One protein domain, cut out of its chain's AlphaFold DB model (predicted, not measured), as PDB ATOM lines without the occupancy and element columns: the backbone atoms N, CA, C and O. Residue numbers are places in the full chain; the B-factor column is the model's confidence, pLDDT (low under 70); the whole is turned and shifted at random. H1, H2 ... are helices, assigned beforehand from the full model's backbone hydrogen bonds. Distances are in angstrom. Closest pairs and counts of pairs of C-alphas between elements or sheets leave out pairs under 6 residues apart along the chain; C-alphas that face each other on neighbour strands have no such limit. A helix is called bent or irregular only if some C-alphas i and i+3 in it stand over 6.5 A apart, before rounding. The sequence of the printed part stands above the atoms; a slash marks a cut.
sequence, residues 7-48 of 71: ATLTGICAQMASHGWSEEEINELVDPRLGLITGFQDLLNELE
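This is residues 7 to 48 of the 71 residues of an uncharacterized protein of Mesorhizobium amorphae CCNWGS0123 (UniProt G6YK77). Three short helices are strung along an open arch: H2 is the middle piece, with H1 near it on one side and H3 meeting it near its last residues on the other. H1 and H3 stay apart, and residues 42 to 48 of H3 stick out as a free arm, as do residues 14 to 20 where H1 passes into the first link. The printed part has 42 residues with three named helices, in the order H1, H2, H3, and no named strand; the class is all helix. It is only just loose, close to compact, with a radius of gyration of the C-alphas of 11.3 A, and the C-alphas span 28 by 25 by 16 A.

H1, residues 7 to 15, and H2, residues 23 to 30, are close but not clearly touching, with 2 pairs of C-alphas within 8 A. Their closest C-alphas, those of Leu 9 and Ile 26, are 7.1 A apart. They run opposite ways at a steep tilt of 56 degrees, and their centres are 11.6 A apart. H2 touches H3, residues 40 to 48, with 4 pairs of C-alphas within 8 A. The closest C-alphas of these two, those of Leu 29 and Phe 40, are 5.5 A apart. H2 and H3 run the same way at a steep tilt of 43 degrees, with 16.2 A from centre to centre. H1 and H3 are apart. In H1 and H3 every O i to N i+4 pair is within hydrogen-bond range; in H2 it is 3 of 4.

H1 begins at C-alpha 7, at (124.806, 224.123, 296.540), and measures 12.2 A from Ala 7 to Gln 15. H2 begins at C-alpha 23, at (129.965, 227.908, 287.627), and measures 11.1 A from Glu 23 to Val 30. H3 measures 12.5 A from Phe 40 to Glu 48 and ends at C-alpha 48, at (138.034, 222.423, 311.975). No helix is bent or irregular.

The two C-alphas farthest apart, those of Gln 15 and Gly 35, are 30.2 A apart, and the first and last printed C-alphas, those of Ala 7 and Glu 48, are 20.4 A apart. The links from H1 to H2, with 7 residues between them, and from H2 to H3, with 9, are both short but not tight. The printed part has no cut. The mean pLDDT of the printed part is 82.5, and the model's confidence is low, under 70, at residue 18 and at residues 34 to 38.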
ATOM      1  N   ALA A   7     125.995 223.371 296.140       92.25
ATOM      2  CA  ALA A   7     124.806 224.123 296.540       92.25
ATOM      3  C   ALA A   7     125.034 225.025 297.767       92.25
ATOM      4  O   ALA A   7     124.490 226.122 297.830       92.25
ATOM      5  N   THR A   8     125.855 224.582 298.724       90.56
ATOM      6  CA  THR A   8     126.211 225.387 299.897       90.56
ATOM      7  C   THR A   8     127.040 226.599 299.487       90.56
ATOM      8  O   THR A   8     126.724 227.710 299.899       90.56
ATOM      9  N   LEU A   9     128.057 226.405 298.641       88.06
ATOM     10  CA  LEU A   9     128.913 227.496 298.178       88.06
ATOM     11  C   LEU A   9     128.139 228.490 297.299       88.06
ATOM     12  O   LEU A   9     128.213 229.691 297.524       88.06
ATOM     13  N   THR A  10     127.315 227.988 296.374       90.25
ATOM     14  CA  THR A  10     126.430 228.814 295.540       90.25
ATOM     15  C   THR A  10     125.470 229.648 296.388       90.25
ATOM     16  O   THR A  10     125.276 230.826 296.105       90.25
ATOM     17  N   GLY A  11     124.896 229.069 297.450       89.62
ATOM     18  CA  GLY A  11     124.024 229.798 298.374       89.62
ATOM     19  C   GLY A  11     124.746 230.932 299.102       89.62
ATOM     20  O   GLY A  11     124.203 232.028 299.206       89.62
ATOM     21  N   ILE A  12     125.987 230.699 299.541       88.06
ATOM     22  CA  ILE A  12     126.827 231.727 300.173       88.06
ATOM     23  C   ILE A  12     127.133 232.853 299.176       88.06
ATOM     24  O   ILE A  12     126.882 234.013 299.488       88.06
ATOM     25  N   CYS A  13     127.594 232.526 297.965       86.62
ATOM     26  CA  CYS A  13     127.882 233.517 296.920       86.62
ATOM     27  C   CYS A  13     126.640 234.324 296.500       86.62
ATOM     28  O   CYS A  13     126.758 235.486 296.127       86.62
ATOM     29  N   ALA A  14     125.442 233.735 296.565       85.69
ATOM     30  CA  ALA A  14     124.198 234.439 296.256       85.69
ATOM     31  C   ALA A  14     123.735 235.377 297.387       85.69
ATOM     32  O   ALA A  14     123.073 236.378 297.123       85.69
ATOM     33  N   GLN A  15     124.034 235.035 298.644       86.38
ATOM     34  CA  GLN A  15     123.607 235.799 299.822       86.38
ATOM     35  C   GLN A  15     124.607 236.881 300.231       86.38
ATOM     36  O   GLN A  15     124.223 237.884 300.834       86.38
ATOM     37  N   MET A  16     125.889 236.685 299.933       82.56
ATOM     38  CA  MET A  16     126.921 237.684 300.170       82.56
ATOM     39  C   MET A  16     126.946 238.686 299.015       82.56
ATOM     40  O   MET A  16     126.697 238.330 297.868       82.56
ATOM     41  N   ALA A  17     127.317 239.939 299.295       73.38
ATOM     42  CA  ALA A  17     127.656 240.922 298.262       73.38
ATOM     43  C   ALA A  17     129.015 240.578 297.614       73.38
ATOM     44  O   ALA A  17     129.940 241.386 297.591       73.38
ATOM     45  N   SER A  18     129.173 239.329 297.177       69.50
ATOM     46  CA  SER A  18     130.360 238.862 296.481       69.50
ATOM     47  C   SER A  18     130.312 239.272 295.015       69.50
ATOM     48  O   SER A  18     129.240 239.458 294.438       69.50
ATOM     49  N   HIS A  19     131.491 239.366 294.400       73.62
ATOM     50  CA  HIS A  19     131.603 239.380 292.946       73.62
ATOM     51  C   HIS A  19     130.844 238.191 292.338       73.62
ATOM     52  O   HIS A  19     130.710 237.151 292.979       73.62
ATOM     53  N   GLY A  20     130.328 238.345 291.117       78.69
ATOM     54  CA  GLY A  20     129.682 237.239 290.412       78.69
ATOM     55  C   GLY A  20     130.677 236.102 290.193       78.69
ATOM     56  O   GLY A  20     131.698 236.312 289.548       78.69
ATOM     57  N   TRP A  21     130.372 234.931 290.746       85.62
ATOM     58  CA  TRP A  21     131.149 233.709 290.555       85.62
ATOM     59  C   TRP A  21     130.605 232.940 289.356       85.62
ATOM     60  O   TRP A  21     129.388 232.758 289.234       85.62
ATOM     61  N   SER A  22     131.498 232.469 288.493       87.94
ATOM     62  CA  SER A  22     131.162 231.515 287.441       87.94
ATOM     63  C   SER A  22     130.915 230.118 288.014       87.94
ATOM     64  O   SER A  22     131.292 229.783 289.143       87.94
ATOM     65  N   GLU A  23     130.255 229.277 287.224       86.81
ATOM     66  CA  GLU A  23     129.965 227.908 287.627       86.81
ATOM     67  C   GLU A  23     131.242 227.059 287.719       86.81
ATOM     68  O   GLU A  23     131.365 226.212 288.608       86.81
ATOM     69  N   GLU A  24     132.198 227.311 286.829       86.44
ATOM     70  CA  GLU A  24     133.500 226.659 286.766       86.44
ATOM     71  C   GLU A  24     134.335 226.961 288.014       86.44
ATOM     72  O   GLU A  24     134.850 226.034 288.634       86.44
ATOM     73  N   GLU A  25     134.391 228.224 288.447       85.50
ATOM     74  CA  GLU A  25     135.110 228.618 289.668       85.50
ATOM     75  C   GLU A  25     134.533 227.938 290.914       85.50
ATOM     76  O   GLU A  25     135.275 227.445 291.764       85.50
ATOM     77  N   ILE A  26     133.202 227.864 291.017       88.62
ATOM     78  CA  ILE A  26     132.549 227.151 292.119       88.62
ATOM     79  C   ILE A  26     132.880 225.657 292.052       88.62
ATOM     80  O   ILE A  26     133.148 225.054 293.091       88.62
ATOM     81  N   ASN A  27     132.854 225.049 290.862       88.62
ATOM     82  CA  ASN A  27     133.147 223.627 290.690       88.62
ATOM     83  C   ASN A  27     134.579 223.283 291.113       88.62
ATOM     84  O   ASN A  27     134.751 222.303 291.834       88.62
ATOM     85  N   GLU A  28     135.575 224.095 290.759       85.94
ATOM     86  CA  GLU A  28     136.972 223.857 291.152       85.94
ATOM     87  C   GLU A  28     137.167 223.844 292.679       85.94
ATOM     88  O   GLU A  28     138.023 223.131 293.201       85.94
ATOM     89  N   LEU A  29     136.335 224.566 293.437       85.38
ATOM     90  CA  LEU A  29     136.417 224.589 294.903       85.38
ATOM     91  C   LEU A  29     135.844 223.325 295.572       85.38
ATOM     92  O   LEU A  29     136.241 222.993 296.691       85.38
ATOM     93  N   VAL A  30     134.918 222.611 294.924       87.25
ATOM     94  CA  VAL A  30     134.308 221.371 295.461       87.25
ATOM     95  C   VAL A  30     134.808 220.087 294.801       87.25
ATOM     96  O   VAL A  30     134.750 219.019 295.423       87.25
ATOM     97  N   ASP A  31     135.292 220.182 293.568       85.19
ATOM     98  CA  ASP A  31     135.831 219.094 292.755       85.19
ATOM     99  C   ASP A  31     137.054 219.603 291.968       85.19
ATOM    100  O   ASP A  31     136.954 219.792 290.757       85.19
ATOM    101  N   PRO A  32     138.189 219.880 292.641       79.25
ATOM    102  CA  PRO A  32     139.382 220.413 291.985       79.25
ATOM    103  C   PRO A  32     139.913 219.434 290.932       79.25
ATOM    104  O   PRO A  32     140.140 218.254 291.228       79.25
ATOM    105  N   ARG A  33     140.147 219.915 289.704       70.38
ATOM    106  CA  ARG A  33     140.660 219.099 288.591       70.38
ATOM    107  C   ARG A  33     142.008 219.631 288.111       70.38
ATOM    108  O   ARG A  33     142.141 220.800 287.797       70.38
ATOM    109  N   LEU A  34     142.987 218.725 287.989       61.03
ATOM    110  CA  LEU A  34     144.370 218.964 287.525       61.03
ATOM    111  C   LEU A  34     145.201 219.938 288.399       61.03
ATOM    112  O   LEU A  34     144.969 221.135 288.446       61.03
ATOM    113  N   GLY A  35     146.271 219.432 289.024       62.16
ATOM    114  CA  GLY A  35     147.391 220.254 289.523       62.16
ATOM    115  C   GLY A  35     147.195 221.016 290.844       62.16
ATOM    116  O   GLY A  35     148.178 221.515 291.387       62.16
ATOM    117  N   LEU A  36     145.987 221.071 291.406       60.78
ATOM    118  CA  LEU A  36     145.735 221.625 292.742       60.78
ATOM    119  C   LEU A  36     145.985 220.559 293.818       60.78
ATOM    120  O   LEU A  36     145.203 219.628 293.985       60.78
ATOM    121  N   ILE A  37     147.105 220.690 294.535       59.97
ATOM    122  CA  ILE A  37     147.545 219.736 295.572       59.97
ATOM    123  C   ILE A  37     146.692 219.852 296.851       59.97
ATOM    124  O   ILE A  37     146.589 218.890 297.608       59.97
ATOM    125  N   THR A  38     146.051 221.001 297.077       65.75
ATOM    126  CA  THR A  38     145.235 221.295 298.267       65.75
ATOM    127  C   THR A  38     143.905 221.914 297.856       65.75
ATOM    128  O   THR A  38     143.874 223.024 297.320       65.75
ATOM    129  N   GLY A  39     142.803 221.200 298.095       76.81
ATOM    130  CA  GLY A  39     141.456 221.679 297.790       76.81
ATOM    131  C   GLY A  39     140.880 222.539 298.916       76.81
ATOM    132  O   GLY A  39     141.318 222.479 300.064       76.81
ATOM    133  N   PHE A  40     139.824 223.304 298.625       87.00
ATOM    134  CA  PHE A  40     139.142 224.119 299.642       87.00
ATOM    135  C   PHE A  40     138.587 223.269 300.803       87.00
ATOM    136  O   PHE A  40     138.543 223.705 301.950       87.00
ATOM    137  N   GLN A  41     138.238 222.008 300.534       88.31
ATOM    138  CA  GLN A  41     137.853 221.044 301.562       88.31
ATOM    139  C   GLN A  41     138.961 220.772 302.594       88.31
ATOM    140  O   GLN A  41     138.647 220.555 303.769       88.31
ATOM    141  N   ASP A  42     140.224 220.762 302.176       87.25
ATOM    142  CA  ASP A  42     141.360 220.489 303.058       87.25
ATOM    143  C   ASP A  42     141.574 221.665 304.012       87.25
ATOM    144  O   ASP A  42     141.612 221.461 305.225       87.25
ATOM    145  N   LEU A  43     141.518 222.897 303.493       88.19
ATOM    146  CA  LEU A  43     141.520 224.118 304.305       88.19
ATOM    147  C   LEU A  43     140.409 224.101 305.365       88.19
ATOM    148  O   LEU A  43     140.635 224.398 306.536       88.19
ATOM    149  N   LEU A  44     139.191 223.718 304.977       91.00
ATOM    150  CA  LEU A  44     138.074 223.624 305.917       91.00
ATOM    151  C   LEU A  44     138.301 222.550 306.994       91.00
ATOM    152  O   LEU A  44     137.847 222.701 308.130       91.00
ATOM    153  N   ASN A  45     139.000 221.463 306.664       90.56
ATOM    154  CA  ASN A  45     139.369 220.442 307.638       90.56
ATOM    155  C   ASN A  45     140.474 220.919 308.591       90.56
ATOM    156  O   ASN A  45     140.429 220.558 309.765       90.56
ATOM    157  N   GLU A  46     141.418 221.733 308.122       88.94
ATOM    158  CA  GLU A  46     142.436 222.369 308.965       88.94
ATOM    159  C   GLU A  46     141.808 223.377 309.938       88.94
ATOM    160  O   GLU A  46     142.060 223.315 311.144       88.94
ATOM    161  N   LEU A  47     140.900 224.233 309.451       89.56
ATOM    162  CA  LEU A  47     140.132 225.162 310.290       89.56
ATOM    163  C   LEU A  47     139.312 224.429 311.359       89.56
ATOM    164  O   LEU A  47     139.224 224.877 312.501       89.56
ATOM    165  N   GLU A  48     138.744 223.273 311.019       91.19
ATOM    166  CA  GLU A  48     138.034 222.423 311.975       91.19
ATOM    167  C   GLU A  48     138.953 221.891 313.088       91.19
ATOM    168  O   GLU A  48     138.481 221.685 314.207       91.19
TER     169      GLU A  48